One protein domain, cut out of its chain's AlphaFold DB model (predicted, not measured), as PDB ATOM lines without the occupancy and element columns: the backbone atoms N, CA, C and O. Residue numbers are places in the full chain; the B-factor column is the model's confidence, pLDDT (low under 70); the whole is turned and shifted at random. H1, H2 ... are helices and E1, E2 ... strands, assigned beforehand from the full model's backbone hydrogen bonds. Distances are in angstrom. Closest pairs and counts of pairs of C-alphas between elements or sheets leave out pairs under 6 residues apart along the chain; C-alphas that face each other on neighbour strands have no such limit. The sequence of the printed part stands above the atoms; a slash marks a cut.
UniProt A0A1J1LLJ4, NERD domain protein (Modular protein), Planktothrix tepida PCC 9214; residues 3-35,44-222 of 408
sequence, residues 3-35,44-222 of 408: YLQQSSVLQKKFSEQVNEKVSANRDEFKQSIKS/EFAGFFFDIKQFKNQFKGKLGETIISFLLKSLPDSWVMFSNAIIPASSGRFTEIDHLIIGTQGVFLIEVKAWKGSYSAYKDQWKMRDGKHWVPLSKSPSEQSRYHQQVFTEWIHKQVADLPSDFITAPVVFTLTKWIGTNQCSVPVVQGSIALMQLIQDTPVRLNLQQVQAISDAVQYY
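This is residues 3 to 35 and 44 to 222 of the 408 residues of the protein "NERD domain protein (Modular protein)" of Planktothrix tepida PCC 9214 (UniProt A0A1J1LLJ4). What is the main picture? A strongly twisted sheet of E1, E2, E3, E7 and E9 is the core, with H2 and H4 over one face, H3 over the opposite face, and H5 packing on E1 and E2. The long helices H1 and H2 make a V that closes near the cut, and a smaller sheet, E6, E5, E4 and E8, sits near E9. What is the make-up? The printed part has 212 residues, with five named helices and nine named strands, in the order H1 H2 E1 E2 E3 E4 E5 E6 H3 E7 E8 E9 H4 H5; the class is mixed, helices and strands. Both sheets are mixed, and the whole is compact, with a radius of gyration of the C-alphas of 18.2 A and spans of 57 by 42 by 28 A.

Where is the large sheet? E1 is residues 80 to 88, 19.5 A from first to last C-alpha; E2 is 94 to 103, 23.6 A; E3 is 106 to 113, 21.9 A; E7 is 172 to 174 and E9 is 189 to 191. E1 bends by 86 degrees at residue 83 and E2 by 77 degrees at residue 98. Where are the helices? H1, residues 8 to 34, begins with C-alpha 8 at (26.959, 41.567, 14.103) and is 39.3 A long; H2, residues 46 to 72, is 38.5 A long. H3 is residues 141 to 159, 27.0 A; H4 is 192 to 202; H5, 209 to 220, ends with C-alpha 220 at (28.099, 39.469, 3.436). And the smaller sheet? E4 is residues 117 to 122, E5 is 125 to 130, E6 is 133 to 136 and E8 is 177 to 183.

How is the large sheet paired? Its order is E1 E2 E3 E7 E9; E1, E2 and E3 form a meander, each strand the antiparallel neighbour of the one before, with N 82 and O 100 at 2.8 A and N 101 and O 108 at 3.0 A, within hydrogen-bond range. E3 and E7 are parallel, with N 173 and O 111 at 2.8 A, as are E7 and E9, with N 190 and O 172 at 2.9 A. Which helices are on it? In three layers, helices on both faces of a sheet, H2 at a height of 5.2 A and H4 at 7.5 A are on the same face, and H3 at 6.5 A is on the opposite face. H5 is on the sheet at a height of 8.8 A, with the C-alphas of Gly 103 and Val 212 closest to E2 at 6.0 A; H1 only grazes it with residues 10 to 18. How do helices meet? H1 with residues 26 to 33 and H2 with 46 to 50 touch, opposite ways at a steep tilt of 39 degrees, the closest C-alphas being those of Arg 26 and Gly 47, 6.2 A. H3 and H5 touch, about perpendicular at 76 degrees, closest at the C-alphas of Gln 159 and Ala 218, 6.4 A. Every O i to N i+4 pair is within hydrogen-bond range in H2 and H5, against 22 of 23 in H1, 13 of 15 in H3 and 6 of 7 in H4. How is the smaller sheet built? E4, E5 and E6 form a second meander, with N 127 and O 120 at 2.8 A and N 135 and O 128 at 2.9 A; E4 and E8 are parallel, with N 181 and O 119 at 3.0 A.

How large is it, and is it cut? The two C-alphas farthest apart, those of Ser 35 and Leu 209, are 58.3 A apart. Residues 36 to 43 are not printed, and C-alphas 35 and 44 are 13.4 A apart across the cut. Which link is long, and where is confidence low? The link from H3 to E7, 12 residues, is long. The mean pLDDT of the printed part is 84.1; 41 residues are under 70, among them 25 to 35 and 44 to 67.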
ATOM      1  N   TYR A   3      34.791  30.575   4.318       88.56
ATOM      2  CA  TYR A   3      33.714  30.811   5.276       88.56
ATOM      3  C   TYR A   3      33.588  32.309   5.545       88.56
ATOM      4  O   TYR A   3      34.565  32.938   5.952       88.56
ATOM      5  N   LEU A   4      32.404  32.864   5.304       86.06
ATOM      6  CA  LEU A   4      32.098  34.275   5.516       86.06
ATOM      7  C   LEU A   4      30.959  34.416   6.525       86.06
ATOM      8  O   LEU A   4      30.147  33.513   6.719       86.06
ATOM      9  N   GLN A   5      30.914  35.568   7.188       83.06
ATOM     10  CA  GLN A   5      29.889  35.902   8.170       83.06
ATOM     11  C   GLN A   5      29.304  37.272   7.858       83.06
ATOM     12  O   GLN A   5      30.013  38.167   7.401       83.06
ATOM     13  N   GLN A   6      28.012  37.421   8.129       90.00
ATOM     14  CA  GLN A   6      27.322  38.704   8.055       90.00
ATOM     15  C   GLN A   6      27.583  39.531   9.321       90.00
ATOM     16  O   GLN A   6      27.952  38.977  10.362       90.00
ATOM     17  N   SER A   7      27.372  40.848   9.239       84.62
ATOM     18  CA  SER A   7      27.668  41.782  10.332       84.62
ATOM     19  C   SER A   7      26.931  41.439  11.635       84.62
ATOM     20  O   SER A   7      25.792  40.962  11.642       84.62
ATOM     21  N   SER A   8      27.567  41.732  12.773       80.81
ATOM     22  CA  SER A   8      26.959  41.567  14.103       80.81
ATOM     23  C   SER A   8      25.699  42.425  14.276       80.81
ATOM     24  O   SER A   8      24.775  42.044  14.995       80.81
ATOM     25  N   VAL A   9      25.632  43.556  13.572       85.69
ATOM     26  CA  VAL A   9      24.473  44.452  13.522       85.69
ATOM     27  C   VAL A   9      23.247  43.748  12.937       85.69
ATOM     28  O   VAL A   9      22.168  43.801  13.531       85.69
ATOM     29  N   LEU A  10      23.403  43.052  11.804       85.19
ATOM     30  CA  LEU A  10      22.319  42.276  11.198       85.19
ATOM     31  C   LEU A  10      21.893  41.111  12.109       85.19
ATOM     32  O   LEU A  10      20.699  40.908  12.325       85.19
ATOM     33  N   GLN A  11      22.861  40.398  12.698       80.31
ATOM     34  CA  GLN A  11      22.597  39.296  13.636       80.31
ATOM     35  C   GLN A  11      21.792  39.755  14.862       80.31
ATOM     36  O   GLN A  11      20.879  39.054  15.310       80.31
ATOM     37  N   LYS A  12      22.088  40.950  15.391       80.56
ATOM     38  CA  LYS A  12      21.350  41.543  16.513       80.56
ATOM     39  C   LYS A  12      19.902  41.869  16.132       80.56
ATOM     40  O   LYS A  12      18.995  41.413  16.824       80.56
ATOM     41  N   LYS A  13      19.676  42.566  15.007       84.94
ATOM     42  CA  LYS A  13      18.320  42.882  14.508       84.94
ATOM     43  C   LYS A  13      17.485  41.624  14.260       84.94
ATOM     44  O   LYS A  13      16.298  41.585  14.575       84.94
ATOM     45  N   PHE A  14      18.099  40.575  13.718       82.88
ATOM     46  CA  PHE A  14      17.424  39.291  13.545       82.88
ATOM     47  C   PHE A  14      17.043  38.653  14.887       82.88
ATOM     48  O   PHE A  14      15.904  38.225  15.070       82.88
ATOM     49  N   SER A  15      17.972  38.646  15.846       72.00
ATOM     50  CA  SER A  15      17.738  38.098  17.188       72.00
ATOM     51  C   SER A  15      16.586  38.807  17.910       72.00
ATOM     52  O   SER A  15      15.781  38.151  18.567       72.00
ATOM     53  N   GLU A  16      16.463  40.126  17.751       80.25
ATOM     54  CA  GLU A  16      15.341  40.918  18.271       80.25
ATOM     55  C   GLU A  16      13.995  40.447  17.681       80.25
ATOM     56  O   GLU A  16      13.098  40.086  18.445       80.25
ATOM     57  N   GLN A  17      13.879  40.302  16.349       78.56
ATOM     58  CA  GLN A  17      12.651  39.791  15.704       78.56
ATOM     59  C   GLN A  17      12.302  38.353  16.125       78.56
ATOM     60  O   GLN A  17      11.129  38.004  16.301       78.56
ATOM     61  N   VAL A  18      13.310  37.487  16.278       68.81
ATOM     62  CA  VAL A  18      13.100  36.113  16.753       68.81
ATOM     63  C   VAL A  18      12.567  36.119  18.184       68.81
ATOM     64  O   VAL A  18      11.597  35.411  18.466       68.81
ATOM     65  N   ASN A  19      13.151  36.928  19.071       68.00
ATOM     66  CA  ASN A  19      12.735  37.024  20.469       68.00
ATOM     67  C   ASN A  19      11.283  37.502  20.605       68.00
ATOM     68  O   ASN A  19      10.523  36.883  21.349       68.00
ATOM     69  N   GLU A  20      10.868  38.511  19.834       73.69
ATOM     70  CA  GLU A  20       9.480  39.001  19.803       73.69
ATOM     71  C   GLU A  20       8.482  37.904  19.389       73.69
ATOM     72  O   GLU A  20       7.435  37.706  20.018       73.69
ATOM     73  N   LYS A  21       8.822  37.125  18.354       68.94
ATOM     74  CA  LYS A  21       7.997  35.997  17.897       68.94
ATOM     75  C   LYS A  21       7.929  34.882  18.939       68.94
ATOM     76  O   LYS A  21       6.876  34.272  19.132       68.94
ATOM     77  N   VAL A  22       9.048  34.579  19.596       62.38
ATOM     78  CA  VAL A  22       9.104  33.574  20.663       62.38
ATOM     79  C   VAL A  22       8.251  34.009  21.855       62.38
ATOM     80  O   VAL A  22       7.486  33.183  22.357       62.38
ATOM     81  N   SER A  23       8.304  35.281  22.265       64.81
ATOM     82  CA  SER A  23       7.449  35.802  23.339       64.81
ATOM     83  C   SER A  23       5.965  35.746  22.979       64.81
ATOM     84  O   SER A  23       5.174  35.257  23.783       64.81
ATOM     85  N   ALA A  24       5.590  36.127  21.753       70.94
ATOM     86  CA  ALA A  24       4.200  36.071  21.302       70.94
ATOM     87  C   ALA A  24       3.639  34.635  21.314       70.94
ATOM     88  O   ALA A  24       2.575  34.386  21.880       70.94
ATOM     89  N   ASN A  25       4.394  33.665  20.781       63.56
ATOM     90  CA  ASN A  25       4.002  32.249  20.804       63.56
ATOM     91  C   ASN A  25       3.889  31.700  22.234       63.56
ATOM     92  O   ASN A  25       3.027  30.873  22.529       63.56
ATOM     93  N   ARG A  26       4.781  32.141  23.130       60.16
ATOM     94  CA  ARG A  26       4.748  31.760  24.544       60.16
ATOM     95  C   ARG A  26       3.476  32.272  25.216       60.16
ATOM     96  O   ARG A  26       2.904  31.559  26.039       60.16
ATOM     97  N   ASP A  27       3.024  33.472  24.871       67.50
ATOM     98  CA  ASP A  27       1.805  34.055  25.429       67.50
ATOM     99  C   ASP A  27       0.528  33.427  24.855       67.50
ATOM    100  O   ASP A  27      -0.381  33.114  25.624       67.50
ATOM    101  N   GLU A  28       0.484  33.121  23.556       67.50
ATOM    102  CA  GLU A  28      -0.604  32.344  22.940       67.50
ATOM    103  C   GLU A  28      -0.718  30.946  23.570       67.50
ATOM    104  O   GLU A  28      -1.803  30.502  23.959       67.50
ATOM    105  N   PHE A  29       0.417  30.272  23.778       61.88
ATOM    106  CA  PHE A  29       0.447  28.978  24.450       61.88
ATOM    107  C   PHE A  29      -0.121  29.060  25.873       61.88
ATOM    108  O   PHE A  29      -0.987  28.257  26.230       61.88
ATOM    109  N   LYS A  30       0.273  30.067  26.669       59.97
ATOM    110  CA  LYS A  30      -0.302  30.304  28.009       59.97
ATOM    111  C   LYS A  30      -1.818  30.505  27.960       59.97
ATOM    112  O   LYS A  30      -2.514  30.043  28.862       59.97
ATOM    113  N   GLN A  31      -2.335  31.197  26.945       66.06
ATOM    114  CA  GLN A  31      -3.774  31.422  26.791       66.06
ATOM    115  C   GLN A  31      -4.523  30.126  26.440       66.06
ATOM    116  O   GLN A  31      -5.556  29.851  27.046       66.06
ATOM    117  N   SER A  32      -3.968  29.285  25.560       59.59
ATOM    118  CA  SER A  32      -4.578  28.008  25.138       59.59
ATOM    119  C   SER A  32      -4.711  26.962  26.256       59.59
ATOM    120  O   SER A  32      -5.598  26.108  26.223       59.59
ATOM    121  N   ILE A  33      -3.846  27.026  27.275       53.31
ATOM    122  CA  ILE A  33      -3.914  26.126  28.432       53.31
ATOM    123  C   ILE A  33      -4.960  26.591  29.453       53.31
ATOM    124  O   ILE A  33      -5.590  25.762  30.105       53.31
ATOM    125  N   LYS A  34      -5.225  27.902  29.555       54.72
ATOM    126  CA  LYS A  34      -6.267  28.426  30.455       54.72
ATOM    127  C   LYS A  34      -7.682  27.958  30.083       54.72
ATOM    128  O   LYS A  34      -8.535  27.925  30.962       54.72
ATOM    129  N   SER A  35      -7.939  27.596  28.823       48.12
ATOM    130  CA  SER A  35      -9.268  27.180  28.344       48.12
ATOM    131  C   SER A  35      -9.562  25.677  28.465       48.12
ATOM    132  O   SER A  35     -10.717  25.288  28.330       48.12
ATOM    133  N   GLU A  44       1.059  25.178  34.701       48.75
ATOM    134  CA  GLU A  44       1.985  26.023  35.466       48.75
ATOM    135  C   GLU A  44       3.420  25.962  34.916       48.75
ATOM    136  O   GLU A  44       4.120  26.973  34.880       48.75
ATOM    137  N   PHE A  45       3.820  24.812  34.369       45.16
ATOM    138  CA  PHE A  45       5.115  24.608  33.708       45.16
ATOM    139  C   PHE A  45       5.062  24.792  32.185       45.16
ATOM    140  O   PHE A  45       6.072  24.632  31.505       45.16
ATOM    141  N   ALA A  46       3.911  25.166  31.628       49.66
ATOM    142  CA  ALA A  46       3.701  25.340  30.194       49.66
ATOM    143  C   ALA A  46       4.770  26.243  29.535       49.66
ATOM    144  O   ALA A  46       5.403  25.851  28.556       49.66
ATOM    145  N   GLY A  47       5.047  27.421  30.104       44.22
ATOM    146  CA  GLY A  47       6.080  28.324  29.575       44.22
ATOM    147  C   GLY A  47       7.488  27.711  29.585       44.22
ATOM    148  O   GLY A  47       8.219  27.841  28.611       44.22
ATOM    149  N   PHE A  48       7.833  26.981  30.646       41.94
ATOM    150  CA  PHE A  48       9.099  26.256  30.782       41.94
ATOM    151  C   PHE A  48       9.196  25.067  29.807       41.94
ATOM    152  O   PHE A  48      10.222  24.864  29.163       41.94
ATOM    153  N   PHE A  49       8.112  24.309  29.613       44.31
ATOM    154  CA  PHE A  49       8.054  23.209  28.648       44.31
ATOM    155  C   PHE A  49       8.083  23.684  27.194       44.31
ATOM    156  O   PHE A  49       8.663  23.001  26.346       44.31
ATOM    157  N   PHE A  50       7.502  24.848  26.897       47.09
ATOM    158  CA  PHE A  50       7.650  25.508  25.604       47.09
ATOM    159  C   PHE A  50       9.125  25.837  25.343       47.09
ATOM    160  O   PHE A  50       9.667  25.400  24.326       47.09
ATOM    161  N   ASP A  51       9.798  26.490  26.293       43.16
ATOM    162  CA  ASP A  51      11.215  26.853  26.183       43.16
ATOM    163  C   ASP A  51      12.116  25.607  26.011       43.16
ATOM    164  O   ASP A  51      13.020  25.599  25.173       43.16
ATOM    165  N   ILE A  52      11.828  24.497  26.703       39.47
ATOM    166  CA  ILE A  52      12.613  23.254  26.573       39.47
ATOM    167  C   ILE A  52      12.317  22.494  25.278       39.47
ATOM    168  O   ILE A  52      13.232  21.941  24.661       39.47
ATOM    169  N   LYS A  53      11.062  22.466  24.812       43.47
ATOM    170  CA  LYS A  53      10.733  21.918  23.486       43.47
ATOM    171  C   LYS A  53      11.489  22.685  22.401       43.47
ATOM    172  O   LYS A  53      12.023  22.063  21.482       43.47
ATOM    173  N   GLN A  54      11.582  24.007  22.537       45.91
ATOM    174  CA  GLN A  54      12.365  24.854  21.643       45.91
ATOM    175  C   GLN A  54      13.864  24.546  21.748       45.91
ATOM    176  O   GLN A  54      14.494  24.333  20.716       45.91
ATOM    177  N   PHE A  55      14.417  24.386  22.952       36.84
ATOM    178  CA  PHE A  55      15.824  24.022  23.150       36.84
ATOM    179  C   PHE A  55      16.183  22.640  22.572       36.84
ATOM    180  O   PHE A  55      17.179  22.503  21.867       36.84
ATOM    181  N   LYS A  56      15.347  21.611  22.784       35.44
ATOM    182  CA  LYS A  56      15.528  20.268  22.191       35.44
ATOM    183  C   LYS A  56      15.485  20.322  20.662       35.44
ATOM    184  O   LYS A  56      16.261  19.628  20.008       35.44
ATOM    185  N   ASN A  57      14.594  21.135  20.093       43.28
ATOM    186  CA  ASN A  57      14.528  21.350  18.648       43.28
ATOM    187  C   ASN A  57      15.779  22.075  18.130       43.28
ATOM    188  O   ASN A  57      16.342  21.639  17.132       43.28
ATOM    189  N   GLN A  58      16.250  23.108  18.834       44.66
ATOM    190  CA  GLN A  58      17.469  23.844  18.490       44.66
ATOM    191  C   GLN A  58      18.724  22.972  18.590       44.66
ATOM    192  O   GLN A  58      19.570  23.020  17.708       44.66
ATOM    193  N   PHE A  59      18.853  22.140  19.627       34.03
ATOM    194  CA  PHE A  59      19.994  21.235  19.781       34.03
ATOM    195  C   PHE A  59      20.019  20.164  18.685       34.03
ATOM    196  O   PHE A  59      21.062  19.920  18.078       34.03
ATOM    197  N   LYS A  60      18.859  19.557  18.387       45.59
ATOM    198  CA  LYS A  60      18.722  18.625  17.257       45.59
ATOM    199  C   LYS A  60      19.069  19.305  15.928       45.59
ATOM    200  O   LYS A  60      19.772  18.693  15.130       45.59
ATOM    201  N   GLY A  61      18.617  20.546  15.717       50.47
ATOM    202  CA  GLY A  61      18.969  21.374  14.555       50.47
ATOM    203  C   GLY A  61      20.480  21.570  14.432       50.47
ATOM    204  O   GLY A  61      21.087  21.066  13.489       50.47
ATOM    205  N   LYS A  62      21.109  22.128  15.475       51.75
ATOM    206  CA  LYS A  62      22.554  22.405  15.530       51.75
ATOM    207  C   LYS A  62      23.431  21.179  15.278       51.75
ATOM    208  O   LYS A  62      24.467  21.297  14.624       51.75
ATOM    209  N   LEU A  63      23.050  19.997  15.774       51.88
ATOM    210  CA  LEU A  63      23.794  18.763  15.495       51.88
ATOM    211  C   LEU A  63      23.746  18.407  14.001       51.88
ATOM    212  O   LEU A  63      24.781  18.115  13.403       51.88
ATOM    213  N   GLY A  64      22.553  18.461  13.395       53.94
ATOM    214  CA  GLY A  64      22.384  18.232  11.961       53.94
ATOM    215  C   GLY A  64      23.178  19.237  11.127       53.94
ATOM    216  O   GLY A  64      23.922  18.838  10.232       53.94
ATOM    217  N   GLU A  65      23.075  20.522  11.460       67.31
ATOM    218  CA  GLU A  65      23.807  21.611  10.806       67.31
ATOM    219  C   GLU A  65      25.326  21.445  10.914       67.31
ATOM    220  O   GLU A  65      26.042  21.692   9.945       67.31
ATOM    221  N   THR A  66      25.834  20.986  12.064       62.12
ATOM    222  CA  THR A  66      27.273  20.760  12.276       62.12
ATOM    223  C   THR A  66      27.805  19.652  11.364       62.12
ATOM    224  O   THR A  66      28.872  19.811  10.767       62.12
ATOM    225  N   ILE A  67      27.056  18.553  11.208       66.62
ATOM    226  CA  ILE A  67      27.422  17.440  10.314       66.62
ATOM    227  C   ILE A  67      27.499  17.923   8.861       66.62
ATOM    228  O   ILE A  67      28.465  17.624   8.158       66.62
ATOM    229  N   ILE A  68      26.504  18.698   8.416       74.69
ATOM    230  CA  ILE A  68      26.483  19.256   7.058       74.69
ATOM    231  C   ILE A  68      27.611  20.272   6.863       74.69
ATOM    232  O   ILE A  68      28.354  20.164   5.890       74.69
ATOM    233  N   SER A  69      27.826  21.179   7.818       71.75
ATOM    234  CA  SER A  69      28.927  22.153   7.778       71.75
ATOM    235  C   SER A  69      30.288  21.483   7.641       71.75
ATOM    236  O   SER A  69      31.132  21.931   6.868       71.75
ATOM    237  N   PHE A  70      30.524  20.407   8.398       69.56
ATOM    238  CA  PHE A  70      31.778  19.664   8.332       69.56
ATOM    239  C   PHE A  70      32.000  19.049   6.948       69.56
ATOM    240  O   PHE A  70      33.108  19.131   6.425       69.56
ATOM    241  N   LEU A  71      30.955  18.496   6.325       74.25
ATOM    242  CA  LEU A  71      31.085  17.933   4.984       74.25
ATOM    243  C   LEU A  71      31.279  19.014   3.919       74.25
ATOM    244  O   LEU A  71      32.154  18.869   3.069       74.25
ATOM    245  N   LEU A  72      30.509  20.102   3.965       80.12
ATOM    246  CA  LEU A  72      30.608  21.181   2.979       80.12
ATOM    247  C   LEU A  72      32.001  21.830   2.977       80.12
ATOM    248  O   LEU A  72      32.462  22.272   1.930       80.12
ATOM    249  N   LYS A  73      32.732  21.805   4.104       78.44
ATOM    250  CA  LYS A  73      34.148  22.229   4.172       78.44
ATOM    251  C   LYS A  73      35.079  21.459   3.231       78.44
ATOM    252  O   LYS A  73      36.149  21.977   2.927       78.44
ATOM    253  N   SER A  74      34.682  20.279   2.751       80.75
ATOM    254  CA  SER A  74      35.430  19.533   1.730       80.75
ATOM    255  C   SER A  74      35.336  20.140   0.323       80.75
ATOM    256  O   SER A  74      36.134  19.778  -0.541       80.75
ATOM    257  N   LEU A  75      34.404  21.071   0.075       85.44
ATOM    258  CA  LEU A  75      34.317  21.774  -1.203       85.44
ATOM    259  C   LEU A  75      35.549  22.679  -1.430       85.44
ATOM    260  O   LEU A  75      36.095  23.240  -0.469       85.44
ATOM    261  N   PRO A  76      35.978  22.880  -2.693       89.69
ATOM    262  CA  PRO A  76      37.130  23.722  -3.025       89.69
ATOM    263  C   PRO A  76      37.020  25.169  -2.518       89.69
ATOM    264  O   PRO A  76      35.936  25.676  -2.238       89.69
ATOM    265  N   ASP A  77      38.143  25.884  -2.441       88.56
ATOM    266  CA  ASP A  77      38.196  27.295  -2.005       88.56
ATOM    267  C   ASP A  77      37.524  28.290  -2.962       88.56
ATOM    268  O   ASP A  77      37.323  29.451  -2.603       88.56
ATOM    269  N   SER A  78      37.133  27.832  -4.153       90.25
ATOM    270  CA  SER A  78      36.267  28.577  -5.070       90.25
ATOM    271  C   SER A  78      34.830  28.717  -4.560       90.25
ATOM    272  O   SER A  78      34.088  29.544  -5.082       90.25
ATOM    273  N   TRP A  79      34.433  27.910  -3.573       96.50
ATOM    274  CA  TRP A  79      33.132  28.002  -2.924       96.50
ATOM    275  C   TRP A  79      33.168  28.964  -1.740       96.50
ATOM    276  O   TRP A  79      34.176  29.069  -1.034       96.50
ATOM    277  N   VAL A  80      32.033  29.604  -1.489       97.00
ATOM    278  CA  VAL A  80      31.767  30.446  -0.321       97.00
ATOM    279  C   VAL A  80      30.629  29.827   0.483       97.00
ATOM    280  O   VAL A  80      29.678  29.323  -0.105       97.00
ATOM    281  N   MET A  81      30.715  29.871   1.811       95.06
ATOM    282  CA  MET A  81      29.671  29.414   2.723       95.06
ATOM    283  C   MET A  81      29.346  30.465   3.778       95.06
ATOM    284  O   MET A  81      30.250  31.025   4.401       95.06
ATOM    285  N   PHE A  82      28.050  30.631   4.022       91.44
ATOM    286  CA  PHE A  82      27.470  31.328   5.160       91.44
ATOM    287  C   PHE A  82      26.618  30.331   5.948       91.44
ATOM    288  O   PHE A  82      25.698  29.726   5.395       91.44
ATOM    289  N   SER A  83      26.918  30.155   7.233       84.31
ATOM    290  CA  SER A  83      26.016  29.451   8.151       84.31
ATOM    291  C   SER A  83      25.036  30.436   8.765       84.31
ATOM    292  O   SER A  83      25.448  31.531   9.153       84.31
ATOM    293  N   ASN A  84      23.774  30.024   8.888       84.00
ATOM    294  CA  ASN A  84      22.679  30.833   9.425       84.00
ATOM    295  C   ASN A  84      22.557  32.172   8.681       84.00
ATOM    296  O   ASN A  84      22.587  33.248   9.277       84.00
ATOM    297  N   ALA A  85      22.496  32.102   7.349       92.25
ATOM    298  CA  ALA A  85      22.442  33.279   6.494       92.25
ATOM    299  C   ALA A  85      21.085  33.982   6.636       92.25
ATOM    300  O   ALA A  85      20.035  33.396   6.372       92.25
ATOM    301  N   ILE A  86      21.115  35.251   7.031       94.75
ATOM    302  CA  ILE A  86      19.947  36.100   7.249       94.75
ATOM    303  C   ILE A  86      19.616  36.822   5.946       94.75
ATOM    304  O   ILE A  86      20.405  37.634   5.453       94.75
ATOM    305  N   ILE A  87      18.426  36.555   5.412       95.94
ATOM    306  CA  ILE A  87      17.920  37.119   4.160       95.94
ATOM    307  C   ILE A  87      16.690  37.991   4.449       95.94
ATOM    308  O   ILE A  87      15.763  37.544   5.134       95.94
ATOM    309  N   PRO A  88      16.635  39.236   3.947       93.56
ATOM    310  CA  PRO A  88      15.467  40.092   4.112       93.56
ATOM    311  C   PRO A  88      14.326  39.677   3.175       93.56
ATOM    312  O   PRO A  88      14.509  39.490   1.973       93.56
ATOM    313  N   ALA A  89      13.115  39.603   3.716       90.19
ATOM    314  CA  ALA A  89      11.891  39.467   2.942       90.19
ATOM    315  C   ALA A  89      11.299  40.844   2.613       90.19
ATOM    316  O   ALA A  89      11.451  41.812   3.359       90.19
ATOM    317  N   SER A  90      10.520  40.916   1.533       83.44
ATOM    318  CA  SER A  90       9.785  42.123   1.114       83.44
ATOM    319  C   SER A  90       8.842  42.686   2.188       83.44
ATOM    320  O   SER A  90       8.534  43.873   2.177       83.44
ATOM    321  N   SER A  91       8.432  41.858   3.151       80.56
ATOM    322  CA  SER A  91       7.608  42.250   4.304       80.56
ATOM    323  C   SER A  91       8.341  43.042   5.400       80.56
ATOM    324  O   SER A  91       7.712  43.392   6.396       80.56
ATOM    325  N   GLY A  92       9.654  43.272   5.279       80.56
ATOM    326  CA  GLY A  92      10.483  43.876   6.335       80.56
ATOM    327  C   GLY A  92      10.910  42.896   7.439       80.56
ATOM    328  O   GLY A  92      11.681  43.252   8.330       80.56
ATOM    329  N   ARG A  93      10.443  41.643   7.373       87.69
ATOM    330  CA  ARG A  93      10.925  40.536   8.210       87.69
ATOM    331  C   ARG A  93      12.167  39.888   7.610       87.69
ATOM    332  O   ARG A  93      12.400  39.968   6.407       87.69
ATOM    333  N   PHE A  94      12.915  39.186   8.446       89.25
ATOM    334  CA  PHE A  94      14.043  38.359   8.027       89.25
ATOM    335  C   PHE A  94      13.687  36.866   8.024       89.25
ATOM    336  O   PHE A  94      12.818  36.420   8.778       89.25
ATOM    337  N   THR A  95      14.391  36.090   7.201       90.50
ATOM    338  CA  THR A  95      14.419  34.623   7.254       90.50
ATOM    339  C   THR A  95      15.858  34.140   7.376       90.50
ATOM    340  O   THR A  95      16.766  34.785   6.859       90.50
ATOM    341  N   GLU A  96      16.064  33.022   8.064       90.12
ATOM    342  CA  GLU A  96      17.374  32.385   8.219       90.12
ATOM    343  C   GLU A  96      17.452  31.152   7.319       90.12
ATOM    344  O   GLU A  96      16.472  30.421   7.171       90.12
ATOM    345  N   ILE A  97      18.613  30.947   6.704       93.88
ATOM    346  CA  ILE A  97      18.941  29.778   5.893       93.88
ATOM    347  C   ILE A  97      20.114  29.066   6.564       93.88
ATOM    348  O   ILE A  97      21.187  29.660   6.686       93.88
ATOM    349  N   ASP A  98      19.921  27.807   6.964       88.38
ATOM    350  CA  ASP A  98      20.894  27.054   7.771       88.38
ATOM    351  C   ASP A  98      22.296  27.058   7.145       88.38
ATOM    352  O   ASP A  98      23.273  27.424   7.801       88.38
ATOM    353  N   HIS A  99      22.398  26.704   5.856       93.19
ATOM    354  CA  HIS A  99      23.637  26.843   5.082       93.19
ATOM    355  C   HIS A  99      23.357  27.416   3.699       93.19
ATOM    356  O   HIS A  99      22.690  26.793   2.874       93.19
ATOM    357  N   LEU A 100      23.929  28.583   3.423       97.88
ATOM    358  CA  LEU A 100      23.972  29.173   2.095       97.88
ATOM    359  C   LEU A 100      25.373  28.965   1.529       97.88
ATOM    360  O   LEU A 100      26.344  29.494   2.072       97.88
ATOM    361  N   ILE A 101      25.482  28.215   0.431       98.19
ATOM    362  CA  ILE A 101      26.746  28.059  -0.300       98.19
ATOM    363  C   ILE A 101      26.650  28.632  -1.711       98.19
ATOM    364  O   ILE A 101      25.599  28.572  -2.348       98.19
ATOM    365  N   ILE A 102      27.758  29.184  -2.198       98.62
ATOM    366  CA  ILE A 102      27.854  29.865  -3.491       98.62
ATOM    367  C   ILE A 102      29.076  29.324  -4.226       98.62
ATOM    368  O   ILE A 102      30.188  29.354  -3.697       98.62
ATOM    369  N   GLY A 103      28.873  28.849  -5.450       98.06
ATOM    370  CA  GLY A 103      29.928  28.399  -6.350       98.06
ATOM    371  C   GLY A 103      29.530  28.613  -7.806       98.06
ATOM    372  O   GLY A 103      28.442  29.100  -8.106       98.06
ATOM    373  N   THR A 104      30.392  28.224  -8.743       97.88
ATOM    374  CA  THR A 104      30.096  28.355 -10.184       97.88
ATOM    375  C   THR A 104      28.891  27.515 -10.615       97.88
ATOM    376  O   THR A 104      28.239  27.831 -11.602       97.88
ATOM    377  N   GLN A 105      28.556  26.459  -9.873       97.56
ATOM    378  CA  GLN A 105      27.360  25.638 -10.096       97.56
ATOM    379  C   GLN A 105      26.061  26.373  -9.731       97.56
ATOM    380  O   GLN A 105      24.999  26.015 -10.228       97.56
ATOM    381  N   GLY A 106      26.134  27.422  -8.910       98.25
ATOM    382  CA  GLY A 106      24.972  28.174  -8.452       98.25
ATOM    383  C   GLY A 106      25.015  28.493  -6.961       98.25
ATOM    384  O   GLY A 106      26.044  28.359  -6.293       98.25
ATOM    385  N   VAL A 107      23.863  28.914  -6.448       98.62
ATOM    386  CA  VAL A 107      23.593  29.128  -5.026       98.62
ATOM    387  C   VAL A 107      22.776  27.956  -4.496       98.62
ATOM    388  O   VAL A 107      21.748  27.607  -5.077       98.62
ATOM    389  N   PHE A 108      23.193  27.383  -3.367       98.62
ATOM    390  CA  PHE A 108      22.424  26.358  -2.667       98.62
ATOM    391  C   PHE A 108      21.960  26.877  -1.307       98.62
ATOM    392  O   PHE A 108      22.782  27.260  -0.476       98.62
ATOM    393  N   LEU A 109      20.643  26.872  -1.096       98.44
ATOM    394  CA  LEU A 109      19.971  27.268   0.144       98.44
ATOM    395  C   LEU A 109      19.571  26.002   0.907       98.44
ATOM    396  O   LEU A 109      18.473  25.473   0.738       98.44
ATOM    397  N   ILE A 110      20.509  25.456   1.666       97.69
ATOM    398  CA  ILE A 110      20.390  24.127   2.258       97.69
ATOM    399  C   ILE A 110      19.629  24.231   3.579       97.69
ATOM    400  O   ILE A 110      20.110  24.847   4.527       97.69
ATOM    401  N   GLU A 111      18.469  23.582   3.645       95.88
ATOM    402  CA  GLU A 111      17.684  23.400   4.869       95.88
ATOM    403  C   GLU A 111      18.029  22.046   5.499       95.88
ATOM    404  O   GLU A 111      17.926  21.008   4.838       95.88
ATOM    405  N   VAL A 112      18.393  22.011   6.780       85.38
ATOM    406  CA  VAL A 112      18.837  20.796   7.467       85.38
ATOM    407  C   VAL A 112      17.788  20.305   8.459       85.38
ATOM    408  O   VAL A 112      17.395  20.975   9.410       85.38
ATOM    409  N   LYS A 113      17.352  19.055   8.293       84.25
ATOM    410  CA  LYS A 113      16.393  18.393   9.183       84.25
ATOM    411  C   LYS A 113      17.009  17.171   9.860       84.25
ATOM    412  O   LYS A 113      17.151  16.097   9.281       84.25
ATOM    413  N   ALA A 114      17.270  17.284  11.158       76.50
ATOM    414  CA  ALA A 114      17.699  16.167  12.007       76.50
ATOM    415  C   ALA A 114      16.515  15.319  12.524       76.50
ATOM    416  O   ALA A 114      16.420  14.992  13.711       76.50
ATOM    417  N   TRP A 115      15.549  15.015  11.654       80.44
ATOM    418  CA  TRP A 115      14.363  14.234  12.018       80.44
ATOM    419  C   TRP A 115      14.712  12.747  12.153       80.44
ATOM    420  O   TRP A 115      15.488  12.229  11.362       80.44
ATOM    421  N   LYS A 116      14.134  12.052  13.141       75.81
ATOM    422  CA  LYS A 116      14.305  10.600  13.342       75.81
ATOM    423  C   LYS A 116      13.048   9.863  12.887       75.81
ATOM    424  O   LYS A 116      11.949  10.364  13.075       75.81
ATOM    425  N   GLY A 117      13.195   8.652  12.357       84.38
ATOM    426  CA  GLY A 117      12.060   7.823  11.931       84.38
ATOM    427  C   GLY A 117      11.870   7.789  10.415       84.38
ATOM    428  O   GLY A 117      12.825   7.975   9.662       84.38
ATOM    429  N   SER A 118      10.657   7.456   9.969       92.69
ATOM    430  CA  SER A 118      10.316   7.313   8.546       92.69
ATOM    431  C   SER A 118       9.308   8.375   8.124       92.69
ATOM    432  O   SER A 118       8.299   8.562   8.803       92.69
ATOM    433  N   TYR A 119       9.565   9.035   7.000       95.56
ATOM    434  CA  TYR A 119       8.751  10.146   6.512       95.56
ATOM    435  C   TYR A 119       8.353   9.935   5.060       95.56
ATOM    436  O   TYR A 119       9.107   9.361   4.277       95.56
ATOM    437  N   SER A 120       7.171  10.420   4.694       96.75
ATOM    438  CA  SER A 120       6.750  10.483   3.301       96.75
ATOM    439  C   SER A 120       6.170  11.848   2.977       96.75
ATOM    440  O   SER A 120       5.559  12.480   3.840       96.75
ATOM    441  N   ALA A 121       6.358  12.294   1.740       97.56
ATOM    442  CA  ALA A 121       5.782  13.532   1.253       97.56
ATOM    443  C   ALA A 121       5.243  13.372  -0.169       97.56
ATOM    444  O   ALA A 121       5.881  12.750  -1.020       97.56
ATOM    445  N   TYR A 122       4.083  13.972  -0.427       97.62
ATOM    446  CA  TYR A 122       3.536  14.140  -1.771       97.62
ATOM    447  C   TYR A 122       3.086  15.586  -1.947       97.62
ATOM    448  O   TYR A 122       2.269  16.049  -1.154       97.62
ATOM    449  N   LYS A 123       3.613  16.298  -2.954       96.75
ATOM    450  CA  LYS A 123       3.296  17.723  -3.195       96.75
ATOM    451  C   LYS A 123       3.390  18.572  -1.926       96.75
ATOM    452  O   LYS A 123       2.444  19.251  -1.541       96.75
ATOM    453  N   ASP A 124       4.521  18.448  -1.236       97.19
ATOM    454  CA  ASP A 124       4.819  19.153   0.016       97.19
ATOM    455  C   ASP A 124       3.897  18.820   1.202       97.19
ATOM    456  O   ASP A 124       4.029  19.423   2.261       97.19
ATOM    457  N   GLN A 125       3.011  17.827   1.081       96.88
ATOM    458  CA  GLN A 125       2.212  17.316   2.194       96.88
ATOM    459  C   GLN A 125       2.980  16.204   2.902       96.88
ATOM    460  O   GLN A 125       3.075  15.082   2.397       96.88
ATOM    461  N   TRP A 126       3.540  16.524   4.067       96.94
ATOM    462  CA  TRP A 126       4.402  15.620   4.822       96.94
ATOM    463  C   TRP A 126       3.622  14.755   5.807       96.94
ATOM    464  O   TRP A 126       2.673  15.200   6.450       96.94
ATOM    465  N   LYS A 127       4.058  13.506   5.959       95.88
ATOM    466  CA  LYS A 127       3.555  12.548   6.945       95.88
ATOM    467  C   LYS A 127       4.721  11.850   7.633       95.88
ATOM    468  O   LYS A 127       5.733  11.545   7.001       95.88
ATOM    469  N   MET A 128       4.559  11.555   8.916       93.88
ATOM    470  CA  MET A 128       5.477  10.727   9.695       93.88
ATOM    471  C   MET A 128       4.857   9.355   9.935       93.88
ATOM    472  O   MET A 128       3.651   9.241  10.160       93.88
ATOM    473  N   ARG A 129       5.679   8.311   9.892       91.62
ATOM    474  CA  ARG A 129       5.249   6.965  10.257       91.62
ATOM    475  C   ARG A 129       5.180   6.836  11.775       91.62
ATOM    476  O   ARG A 129       6.197   6.997  12.443       91.62
ATOM    477  N   ASP A 130       4.007   6.481  12.274       85.88
ATOM    478  CA  ASP A 130       3.758   6.121  13.665       85.88
ATOM    479  C   ASP A 130       3.206   4.689  13.710       85.88
ATOM    480  O   ASP A 130       2.072   4.409  13.308       85.88
ATOM    481  N   GLY A 131       4.073   3.735  14.055       85.69
ATOM    482  CA  GLY A 131       3.798   2.306  13.918       85.69
ATOM    483  C   GLY A 131       3.385   1.911  12.489       85.69
ATOM    484  O   GLY A 131       4.196   1.906  11.550       85.69
ATOM    485  N   LYS A 132       2.110   1.535  12.327       87.44
ATOM    486  CA  LYS A 132       1.503   1.168  11.033       87.44
ATOM    487  C   LYS A 132       0.794   2.335  10.335       87.44
ATOM    488  O   LYS A 132       0.382   2.176   9.190       87.44
ATOM    489  N   HIS A 133       0.659   3.483  10.990       90.38
ATOM    490  CA  HIS A 133      -0.099   4.625  10.493       90.38
ATOM    491  C   HIS A 133       0.822   5.728   9.961       90.38
ATOM    492  O   HIS A 133       1.980   5.853  10.358       90.38
ATOM    493  N   TRP A 134       0.291   6.537   9.044       93.25
ATOM    494  CA  TRP A 134       0.940   7.743   8.539       93.25
ATOM    495  C   TRP A 134       0.199   8.965   9.067       93.25
ATOM    496  O   TRP A 134      -0.938   9.217   8.667       93.25
ATOM    497  N   VAL A 135       0.848   9.720   9.948       91.31
ATOM    498  CA  VAL A 135       0.273  10.898  10.601       91.31
ATOM    499  C   VAL A 135       0.713  12.158   9.850       91.31
ATOM    500  O   VAL A 135       1.920  12.354   9.683       91.31
ATOM    501  N   PRO A 136      -0.217  13.008   9.374       92.75
ATOM    502  CA  PRO A 136       0.122  14.277   8.736       92.75
ATOM    503  C   PRO A 136       0.922  15.205   9.650       92.75
ATOM    504  O   PRO A 136       0.645  15.318  10.843       92.75
ATOM    505  N   LEU A 137       1.899  15.895   9.071       87.69
ATOM    506  CA  LEU A 137       2.658  16.946   9.733       87.69
ATOM    507  C   LEU A 137       2.110  18.306   9.310       87.69
ATOM    508  O   LEU A 137       1.891  18.558   8.131       87.69
ATOM    509  N   SER A 138       1.945  19.207  10.277       81.94
ATOM    510  CA  SER A 138       1.509  20.585  10.025       81.94
ATOM    511  C   SER A 138       2.605  21.479   9.443       81.94
ATOM    512  O   SER A 138       2.320  22.583   8.994       81.94
ATOM    513  N   LYS A 139       3.865  21.031   9.475       84.81
ATOM    514  CA  LYS A 139       5.013  21.758   8.930       84.81
ATOM    515  C   LYS A 139       5.596  20.989   7.759       84.81
ATOM    516  O   LYS A 139       5.928  19.812   7.909       84.81
ATOM    517  N   SER A 140       5.784  21.682   6.643       95.00
ATOM    518  CA  SER A 140       6.402  21.144   5.439       95.00
ATOM    519  C   SER A 140       7.821  21.696   5.265       95.00
ATOM    520  O   SER A 140       7.987  22.885   4.995       95.00
ATOM    521  N   PRO A 141       8.868  20.863   5.420       95.31
ATOM    522  CA  PRO A 141      10.246  21.268   5.152       95.31
ATOM    523  C   PRO A 141      10.468  21.745   3.717       95.31
ATOM    524  O   PRO A 141      11.203  22.701   3.495       95.31
ATOM    525  N   SER A 142       9.829  21.092   2.744       97.62
ATOM    526  CA  SER A 142       9.976  21.459   1.335       97.62
ATOM    527  C   SER A 142       9.259  22.768   1.007       97.62
ATOM    528  O   SER A 142       9.807  23.581   0.274       97.62
ATOM    529  N   GLU A 143       8.104  23.043   1.618       96.88
ATOM    530  CA  GLU A 143       7.442  24.350   1.496       96.88
ATOM    531  C   GLU A 143       8.256  25.471   2.162       96.88
ATOM    532  O   GLU A 143       8.406  26.547   1.585       96.88
ATOM    533  N   GLN A 144       8.844  25.209   3.337       94.44
ATOM    534  CA  GLN A 144       9.748  26.150   4.010       94.44
ATOM    535  C   GLN A 144      10.949  26.499   3.118       94.44
ATOM    536  O   GLN A 144      11.263  27.670   2.919       94.44
ATOM    537  N   SER A 145      11.606  25.492   2.546       97.75
ATOM    538  CA  SER A 145      12.779  25.710   1.699       97.75
ATOM    539  C   SER A 145      12.413  26.354   0.349       97.75
ATOM    540  O   SER A 145      13.127  27.239  -0.126       97.75
ATOM    541  N   ARG A 146      11.235  26.048  -0.216       98.06
ATOM    542  CA  ARG A 146      10.671  26.787  -1.361       98.06
ATOM    543  C   ARG A 146      10.476  28.269  -1.039       98.06
ATOM    544  O   ARG A 146      10.811  29.121  -1.858       98.06
ATOM    545  N   TYR A 147       9.955  28.584   0.145       96.81
ATOM    546  CA  TYR A 147       9.815  29.966   0.601       96.81
ATOM    547  C   TYR A 147      11.180  30.669   0.693       96.81
ATOM    548  O   TYR A 147      11.315  31.791   0.205       96.81
ATOM    549  N   HIS A 148      12.215  30.002   1.220       97.00
ATOM    550  CA  HIS A 148      13.582  30.541   1.221       97.00
ATOM    551  C   HIS A 148      14.088  30.825  -0.199       97.00
ATOM    552  O   HIS A 148      14.646  31.894  -0.442       97.00
ATOM    553  N   GLN A 149      13.841  29.916  -1.149       97.88
ATOM    554  CA  GLN A 149      14.186  30.114  -2.559       97.88
ATOM    555  C   GLN A 149      13.514  31.358  -3.140       97.88
ATOM    556  O   GLN A 149      14.185  32.173  -3.769       97.88
ATOM    557  N   GLN A 150      12.210  31.534  -2.907       96.81
ATOM    558  CA  GLN A 150      11.451  32.687  -3.400       96.81
ATOM    559  C   GLN A 150      11.978  34.000  -2.816       96.81
ATOM    560  O   GLN A 150      12.311  34.913  -3.568       96.81
ATOM    561  N   VAL A 151      12.127  34.070  -1.490       96.94
ATOM    562  CA  VAL A 151      12.613  35.271  -0.798       96.94
ATOM    563  C   VAL A 151      14.028  35.634  -1.237       96.94
ATOM    564  O   VAL A 151      14.295  36.795  -1.545       96.94
ATOM    565  N   PHE A 152      14.928  34.651  -1.315       97.75
ATOM    566  CA  PHE A 152      16.294  34.889  -1.766       97.75
ATOM    567  C   PHE A 152      16.331  35.373  -3.217       97.75
ATOM    568  O   PHE A 152      17.025  36.342  -3.502       97.75
ATOM    569  N   THR A 153      15.553  34.749  -4.108       96.62
ATOM    570  CA  THR A 153      15.447  35.144  -5.523       96.62
ATOM    571  C   THR A 153      14.986  36.596  -5.647       96.62
ATOM    572  O   THR A 153      15.656  37.414  -6.275       96.62
ATOM    573  N   GLU A 154      13.877  36.955  -4.995       94.56
ATOM    574  CA  GLU A 154      13.344  38.322  -5.017       94.56
ATOM    575  C   GLU A 154      14.333  39.356  -4.474       94.56
ATOM    576  O   GLU A 154      14.390  40.484  -4.969       94.56
ATOM    577  N   TRP A 155      15.078  39.002  -3.428       96.25
ATOM    578  CA  TRP A 155      16.048  39.898  -2.818       96.25
ATOM    579  C   TRP A 155      17.308  40.047  -3.675       96.25
ATOM    580  O   TRP A 155      17.699  41.178  -3.967       96.25
ATOM    581  N   ILE A 156      17.921  38.948  -4.122       97.06
ATOM    582  CA  ILE A 156      19.223  38.985  -4.799       97.06
ATOM    583  C   ILE A 156      19.150  39.661  -6.170       97.06
ATOM    584  O   ILE A 156      20.061  40.407  -6.519       97.06
ATOM    585  N   HIS A 157      18.040  39.513  -6.904       95.31
ATOM    586  CA  HIS A 157      17.833  40.216  -8.177       95.31
ATOM    587  C   HIS A 157      17.739  41.744  -8.026       95.31
ATOM    588  O   HIS A 157      17.904  42.464  -9.007       95.31
ATOM    589  N   LYS A 158      17.498  42.259  -6.812       94.06
ATOM    590  CA  LYS A 158      17.574  43.703  -6.517       94.06
ATOM    591  C   LYS A 158      18.998  44.163  -6.201       94.06
ATOM    592  O   LYS A 158      19.261  45.358  -6.264       94.06
ATOM    593  N   GLN A 159      19.884  43.240  -5.820       94.25
ATOM    594  CA  GLN A 159      21.266  43.534  -5.426       94.25
ATOM    595  C   GLN A 159      22.254  43.339  -6.577       94.25
ATOM    596  O   GLN A 159      23.230  44.076  -6.684       94.25
ATOM    597  N   VAL A 160      22.017  42.340  -7.430       96.19
ATOM    598  CA  VAL A 160      22.945  41.922  -8.483       96.19
ATOM    599  C   VAL A 160      22.186  41.788  -9.802       96.19
ATOM    600  O   VAL A 160      21.214  41.038  -9.903       96.19
ATOM    601  N   ALA A 161      22.637  42.530 -10.814       93.62
ATOM    602  CA  ALA A 161      22.097  42.471 -12.169       93.62
ATOM    603  C   ALA A 161      22.596  41.228 -12.932       93.62
ATOM    604  O   ALA A 161      23.580  40.598 -12.543       93.62
ATOM    605  N   ASP A 162      21.921  40.895 -14.035       93.44
ATOM    606  CA  ASP A 162      22.343  39.871 -15.005       93.44
ATOM    607  C   ASP A 162      22.581  38.470 -14.417       93.44
ATOM    608  O   ASP A 162      23.465  37.723 -14.847       93.44
ATOM    609  N   LEU A 163      21.781  38.091 -13.419       96.25
ATOM    610  CA  LEU A 163      21.767  36.731 -12.892       96.25
ATOM    611  C   LEU A 163      20.877  35.817 -13.756       96.25
ATOM    612  O   LEU A 163      19.795  36.249 -14.166       96.25
ATOM    613  N   PRO A 164      21.282  34.557 -14.013       94.62
ATOM    614  CA  PRO A 164      20.425  33.571 -14.673       94.62
ATOM    615  C   PRO A 164      19.120  33.350 -13.899       94.62
ATOM    616  O   PRO A 164      19.032  33.660 -12.717       94.62
ATOM    617  N   SER A 165      18.102  32.761 -14.526       89.62
ATOM    618  CA  SER A 165      16.846  32.444 -13.829       89.62
ATOM    619  C   SER A 165      16.895  31.138 -13.021       89.62
ATOM    620  O   SER A 165      16.054  30.930 -12.154       89.62
ATOM    621  N   ASP A 166      17.843  30.238 -13.305       92.12
ATOM    622  CA  ASP A 166      17.889  28.860 -12.785       92.12
ATOM    623  C   ASP A 166      19.177  28.531 -11.999       92.12
ATOM    624  O   ASP A 166      19.629  27.389 -11.977       92.12
ATOM    625  N   PHE A 167      19.785  29.522 -11.339       97.38
ATOM    626  CA  PHE A 167      21.038  29.343 -10.583       97.38
ATOM    627  C   PHE A 167      20.848  29.006  -9.096       97.38
ATOM    628  O   PHE A 167      21.838  28.791  -8.401       97.38
ATOM    629  N   ILE A 168      19.612  29.002  -8.584       98.38
ATOM    630  CA  ILE A 168      19.323  28.786  -7.158       98.38
ATOM    631  C   ILE A 168      18.667  27.421  -6.967       98.38
ATOM    632  O   ILE A 168      17.589  27.169  -7.502       98.38
ATOM    633  N   THR A 169      19.260  26.586  -6.117       98.25
ATOM    634  CA  THR A 169      18.680  25.318  -5.653       98.25
ATOM    635  C   THR A 169      18.466  25.380  -4.143       98.25
ATOM    636  O   THR A 169      19.351  25.808  -3.414       98.25
ATOM    637  N   ALA A 170      17.313  24.950  -3.634       98.25
ATOM    638  CA  ALA A 170      17.013  24.996  -2.199       98.25
ATOM    639  C   ALA A 170      16.716  23.587  -1.658       98.25
ATOM    640  O   ALA A 170      15.553  23.217  -1.519       98.25
ATOM    641  N   PRO A 171      17.733  22.727  -1.466       98.25
ATOM    642  CA  PRO A 171      17.489  21.353  -1.057       98.25
ATOM    643  C   PRO A 171      17.147  21.258   0.434       98.25
ATOM    644  O   PRO A 171      17.740  21.937   1.273       98.25
ATOM    645  N   VAL A 172      16.261  20.319   0.772       97.81
ATOM    646  CA  VAL A 172      16.067  19.864   2.154       97.81
ATOM    647  C   VAL A 172      16.886  18.604   2.387       97.81
ATOM    648  O   VAL A 172      16.720  17.606   1.686       97.81
ATOM    649  N   VAL A 173      17.737  18.629   3.407       95.12
ATOM    650  CA  VAL A 173      18.674  17.557   3.736       95.12
ATOM    651  C   VAL A 173      18.303  16.937   5.068       95.12
ATOM    652  O   VAL A 173      18.292  17.606   6.099       95.12
ATOM    653  N   PHE A 174      18.054  15.633   5.071       90.00
ATOM    654  CA  PHE A 174      17.753  14.908   6.298       90.00
ATOM    655  C   PHE A 174      18.945  14.102   6.798       90.00
ATOM    656  O   PHE A 174      19.462  13.255   6.077       90.00
ATOM    657  N   THR A 175      19.367  14.336   8.041       76.94
ATOM    658  CA  THR A 175      20.623  13.772   8.573       76.94
ATOM    659  C   THR A 175      20.441  12.543   9.460       76.94
ATOM    660  O   THR A 175      21.348  11.720   9.528       76.94
ATOM    661  N   LEU A 176      19.288  12.390  10.122       74.69
ATOM    662  CA  LEU A 176      19.034  11.316  11.101       74.69
ATOM    663  C   LEU A 176      17.833  10.425  10.741       74.69
ATOM    664  O   LEU A 176      17.394   9.604  11.556       74.69
ATOM    665  N   THR A 177      17.256  10.595   9.551       78.38
ATOM    666  CA  THR A 177      16.068   9.839   9.149       78.38
ATOM    667  C   THR A 177      16.438   8.412   8.784       78.38
ATOM    668  O   THR A 177      17.449   8.140   8.141       78.38
ATOM    669  N   LYS A 178      15.569   7.479   9.176       81.12
ATOM    670  CA  LYS A 178      15.693   6.069   8.804       81.12
ATOM    671  C   LYS A 178      15.314   5.862   7.340       81.12
ATOM    672  O   LYS A 178      15.968   5.106   6.633       81.12
ATOM    673  N   TRP A 179      14.239   6.511   6.899       91.62
ATOM    674  CA  TRP A 179      13.726   6.388   5.538       91.62
ATOM    675  C   TRP A 179      12.944   7.631   5.136       91.62
ATOM    676  O   TRP A 179      12.178   8.174   5.940       91.62
ATOM    677  N   ILE A 180      13.101   8.038   3.880       94.25
ATOM    678  CA  ILE A 180      12.325   9.105   3.260       94.25
ATOM    679  C   ILE A 180      11.797   8.633   1.912       94.25
ATOM    680  O   ILE A 180      12.562   8.202   1.055       94.25
ATOM    681  N   GLY A 181      10.485   8.762   1.718       95.25
ATOM    682  CA  GLY A 181       9.843   8.591   0.418       95.25
ATOM    683  C   GLY A 181       9.115   9.856  -0.002       95.25
ATOM    684  O   GLY A 181       7.994  10.106   0.448       95.25
ATOM    685  N   THR A 182       9.733  10.641  -0.875       96.00
ATOM    686  CA  THR A 182       9.146  11.871  -1.417       96.00
ATOM    687  C   THR A 182       8.777  11.716  -2.879       96.00
ATOM    688  O   THR A 182       9.520  11.121  -3.654       96.00
ATOM    689  N   ASN A 183       7.656  12.313  -3.269       95.50
ATOM    690  CA  ASN A 183       7.234  12.402  -4.657       95.50
ATOM    691  C   ASN A 183       6.679  13.804  -4.946       95.50
ATOM    692  O   ASN A 183       5.829  14.298  -4.205       95.50
ATOM    693  N   GLN A 184       7.137  14.436  -6.029       96.00
ATOM    694  CA  GLN A 184       6.673  15.763  -6.465       96.00
ATOM    695  C   GLN A 184       6.735  16.855  -5.376       96.00
ATOM    696  O   GLN A 184       5.845  17.698  -5.298       96.00
ATOM    697  N   CYS A 185       7.753  16.842  -4.509       97.62
ATOM    698  CA  CYS A 185       8.039  17.996  -3.650       97.62
ATOM    699  C   CYS A 185       8.478  19.194  -4.503       97.62
ATOM    700  O   CYS A 185       9.072  19.014  -5.564       97.62
ATOM    701  N   SER A 186       8.187  20.409  -4.042       97.50
ATOM    702  CA  SER A 186       8.513  21.639  -4.780       97.50
ATOM    703  C   SER A 186      10.002  21.955  -4.851       97.50
ATOM    704  O   SER A 186      10.414  22.738  -5.702       97.50
ATOM    705  N   VAL A 187      10.799  21.332  -3.987       98.00
ATOM    706  CA  VAL A 187      12.256  21.435  -3.969       98.00
ATOM    707  C   VAL A 187      12.895  20.050  -3.820       98.00
ATOM    708  O   VAL A 187      12.221  19.117  -3.362       98.00
ATOM    709  N   PRO A 188      14.187  19.889  -4.169       98.12
ATOM    710  CA  PRO A 188      14.902  18.640  -3.944       98.12
ATOM    711  C   PRO A 188      14.892  18.236  -2.467       98.12
ATOM    712  O   PRO A 188      15.159  19.043  -1.577       98.12
ATOM    713  N   VAL A 189      14.619  16.961  -2.209       97.94
ATOM    714  CA  VAL A 189      14.714  16.362  -0.878       97.94
ATOM    715  C   VAL A 189      15.749  15.257  -0.944       97.94
ATOM    716  O   VAL A 189      15.611  14.325  -1.734       97.94
ATOM    717  N   VAL A 190      16.778  15.353  -0.110       95.62
ATOM    718  CA  VAL A 190      17.874  14.385  -0.073       95.62
ATOM    719  C   VAL A 190      18.041  13.807   1.328       95.62
ATOM    720  O   VAL A 190      17.850  14.483   2.343       95.62
ATOM    721  N   GLN A 191      18.388  12.523   1.387       91.19
ATOM    722  CA  GLN A 191      18.663  11.817   2.633       91.19
ATOM    723  C   GLN A 191      20.171  11.615   2.778       91.19
ATOM    724  O   GLN A 191      20.803  10.929   1.976       91.19
ATOM    725  N   GLY A 192      20.734  12.190   3.835       79.94
ATOM    726  CA  GLY A 192      22.150  12.113   4.143       79.94
ATOM    727  C   GLY A 192      23.007  13.094   3.349       79.94
ATOM    728  O   GLY A 192      22.593  13.751   2.396       79.94
ATOM    729  N   SER A 193      24.249  13.192   3.794       80.12
ATOM    730  CA  SER A 193      25.199  14.196   3.340       80.12
ATOM    731  C   SER A 193      25.872  13.816   2.006       80.12
ATOM    732  O   SER A 193      26.204  14.689   1.211       80.12
ATOM    733  N   ILE A 194      25.967  12.517   1.694       82.25
ATOM    734  CA  ILE A 194      26.462  12.011   0.399       82.25
ATOM    735  C   ILE A 194      25.532  12.424  -0.748       82.25
ATOM    736  O   ILE A 194      26.001  12.961  -1.747       82.25
ATOM    737  N   ALA A 195      24.219  12.231  -0.589       91.38
ATOM    738  CA  ALA A 195      23.234  12.601  -1.606       91.38
ATOM    739  C   ALA A 195      23.201  14.121  -1.853       91.38
ATOM    740  O   ALA A 195      23.018  14.562  -2.986       91.38
ATOM    741  N   LEU A 196      23.439  14.929  -0.811       94.56
ATOM    742  CA  LEU A 196      23.631  16.373  -0.955       94.56
ATOM    743  C   LEU A 196      24.863  16.700  -1.812       94.56
ATOM    744  O   LEU A 196      24.770  17.526  -2.714       94.56
ATOM    745  N   MET A 197      26.008  16.065  -1.548       91.00
ATOM    746  CA  MET A 197      27.226  16.310  -2.329       91.00
ATOM    747  C   MET A 197      27.068  15.890  -3.790       91.00
ATOM    748  O   MET A 197      27.527  16.613  -4.666       91.00
ATOM    749  N   GLN A 198      26.384  14.773  -4.051       93.00
ATOM    750  CA  GLN A 198      26.050  14.346  -5.413       93.00
ATOM    751  C   GLN A 198      25.184  15.386  -6.122       93.00
ATOM    752  O   GLN A 198      25.545  15.827  -7.205       93.00
ATOM    753  N   LEU A 199      24.119  15.875  -5.473       96.94
ATOM    754  CA  LEU A 199      23.288  16.946  -6.029       96.94
ATOM    755  C   LEU A 199      24.123  18.186  -6.397       96.94
ATOM    756  O   LEU A 199      23.943  18.750  -7.474       96.94
ATOM    757  N   ILE A 200      25.045  18.602  -5.523       96.19
ATOM    758  CA  ILE A 200      25.923  19.756  -5.769       96.19
ATOM    759  C   ILE A 200      26.861  19.499  -6.959       96.19
ATOM    760  O   ILE A 200      27.038  20.380  -7.798       96.19
ATOM    761  N   GLN A 201      27.461  18.309  -7.038       93.50
ATOM    762  CA  GLN A 201      28.424  17.938  -8.080       93.50
ATOM    763  C   GLN A 201      27.774  17.746  -9.456       93.50
ATOM    764  O   GLN A 201      28.358  18.150 -10.459       93.50
ATOM    765  N   ASP A 202      26.569  17.180  -9.494       96.25
ATOM    766  CA  ASP A 202      25.812  16.928 -10.725       96.25
ATOM    767  C   ASP A 202      25.168  18.206 -11.288       96.25
ATOM    768  O   ASP A 202      24.723  18.238 -12.439       96.25
ATOM    769  N   THR A 203      25.116  19.280 -10.492       96.94
ATOM    770  CA  THR A 203      24.583  20.566 -10.940       96.94
ATOM    771  C   THR A 203      25.548  21.212 -11.944       96.94
ATOM    772  O   THR A 203      26.726  21.407 -11.635       96.94
ATOM    773  N   PRO A 204      25.087  21.581 -13.154       97.00
ATOM    774  CA  PRO A 204      25.935  22.226 -14.151       97.00
ATOM    775  C   PRO A 204      26.382  23.623 -13.706       97.00
ATOM    776  O   PRO A 204      25.750  24.270 -12.878       97.00
ATOM    777  N   VAL A 205      27.454  24.137 -14.311       97.25
ATOM    778  CA  VAL A 205      27.878  25.531 -14.109       97.25
ATOM    779  C   VAL A 205      26.764  26.488 -14.557       97.25
ATOM    780  O   VAL A 205      26.256  26.384 -15.675       97.25
ATOM    781  N   ARG A 206      26.394  27.417 -13.670       97.69
ATOM    782  CA  ARG A 206      25.375  28.458 -13.874       97.69
ATOM    783  C   ARG A 206      25.906  29.871 -13.681       97.69
ATOM    784  O   ARG A 206      25.371  30.797 -14.274       97.69
ATOM    785  N   LEU A 207      26.954  30.036 -12.882       98.00
ATOM    786  CA  LEU A 207      27.532  31.327 -12.536       98.00
ATOM    787  C   LEU A 207      28.989  31.410 -12.978       98.00
ATOM    788  O   LEU A 207      29.749  30.444 -12.874       98.00
ATOM    789  N   ASN A 208      29.401  32.601 -13.403       96.81
ATOM    790  CA  ASN A 208      30.815  32.940 -13.526       96.81
ATOM    791  C   ASN A 208      31.382  33.440 -12.179       96.81
ATOM    792  O   ASN A 208      30.645  33.741 -11.239       96.81
ATOM    793  N   LEU A 209      32.710  33.551 -12.076       96.00
ATOM    794  CA  LEU A 209      33.378  33.956 -10.830       96.00
ATOM    795  C   LEU A 209      33.012  35.377 -10.369       96.00
ATOM    796  O   LEU A 209      32.976  35.632  -9.167       96.00
ATOM    797  N   GLN A 210      32.710  36.291 -11.297       96.75
ATOM    798  CA  GLN A 210      32.290  37.653 -10.963       96.75
ATOM    799  C   GLN A 210      30.899  37.659 -10.320       96.75
ATOM    800  O   GLN A 210      30.694  38.348  -9.326       96.75
ATOM    801  N   GLN A 211      29.965  36.855 -10.832       98.00
ATOM    802  CA  GLN A 211      28.640  36.682 -10.234       98.00
ATOM    803  C   GLN A 211      28.732  36.007  -8.861       98.00
ATOM    804  O   GLN A 211      28.076  36.456  -7.926       98.00
ATOM    805  N   VAL A 212      29.579  34.980  -8.702       97.94
ATOM    806  CA  VAL A 212      29.837  34.344  -7.393       97.94
ATOM    807  C   VAL A 212      30.316  35.375  -6.371       97.94
ATOM    808  O   VAL A 212      29.794  35.419  -5.256       97.94
ATOM    809  N   GLN A 213      31.273  36.227  -6.752       97.38
ATOM    810  CA  GLN A 213      31.779  37.291  -5.888       97.38
ATOM    811  C   GLN A 213      30.689  38.327  -5.573       97.38
ATOM    812  O   GLN A 213      30.466  38.621  -4.404       97.38
ATOM    813  N   ALA A 214      29.954  38.808  -6.581       98.12
ATOM    814  CA  ALA A 214      28.900  39.805  -6.398       98.12
ATOM    815  C   ALA A 214      27.777  39.317  -5.467       98.12
ATOM    816  O   ALA A 214      27.332  40.060  -4.595       98.12
ATOM    817  N   ILE A 215      27.345  38.057  -5.608       98.44
ATOM    818  CA  ILE A 215      26.354  37.454  -4.706       98.44
ATOM    819  C   ILE A 215      26.938  37.322  -3.295       98.44
ATOM    820  O   ILE A 215      26.262  37.652  -2.324       98.44
ATOM    821  N   SER A 216      28.190  36.870  -3.172       97.94
ATOM    822  CA  SER A 216      28.854  36.723  -1.869       97.94
ATOM    823  C   SER A 216      28.949  38.058  -1.131       97.94
ATOM    824  O   SER A 216      28.609  38.120   0.049       97.94
ATOM    825  N   ASP A 217      29.332  39.130  -1.826       97.38
ATOM    826  CA  ASP A 217      29.420  40.478  -1.263       97.38
ATOM    827  C   ASP A 217      28.036  41.021  -0.887       97.38
ATOM    828  O   ASP A 217      27.867  41.574   0.201       97.38
ATOM    829  N   ALA A 218      27.025  40.806  -1.736       97.44
ATOM    830  CA  ALA A 218      25.647  41.197  -1.444       97.44
ATOM    831  C   ALA A 218      25.110  40.517  -0.173       97.44
ATOM    832  O   ALA A 218      24.424  41.159   0.617       97.44
ATOM    833  N   VAL A 219      25.436  39.237   0.050       97.06
ATOM    834  CA  VAL A 219      25.074  38.507   1.279       97.06
ATOM    835  C   VAL A 219      25.874  39.007   2.477       97.06
ATOM    836  O   VAL A 219      25.284  39.296   3.518       97.06
ATOM    837  N   GLN A 220      27.196  39.129   2.339       95.69
ATOM    838  CA  GLN A 220      28.099  39.469   3.436       95.69
ATOM    839  C   GLN A 220      27.845  40.869   4.000       95.69
ATOM    840  O   GLN A 220      27.786  41.036   5.220       95.69
ATOM    841  N   TYR A 221      27.706  41.862   3.122       94.50
ATOM    842  CA  TYR A 221      27.660  43.278   3.492       94.50
ATOM    843  C   TYR A 221      26.241  43.849   3.548       94.50
ATOM    844  O   TYR A 221      26.069  45.066   3.631       94.50
ATOM    845  N   TYR A 222      25.212  42.999   3.507       93.38
ATOM    846  CA  TYR A 222      23.839  43.463   3.649       93.38
ATOM    847  C   TYR A 222      23.620  44.141   5.010       93.38
ATOM    848  O   TYR A 222      23.842  43.549   6.069       93.38
TER     849      TYR A 222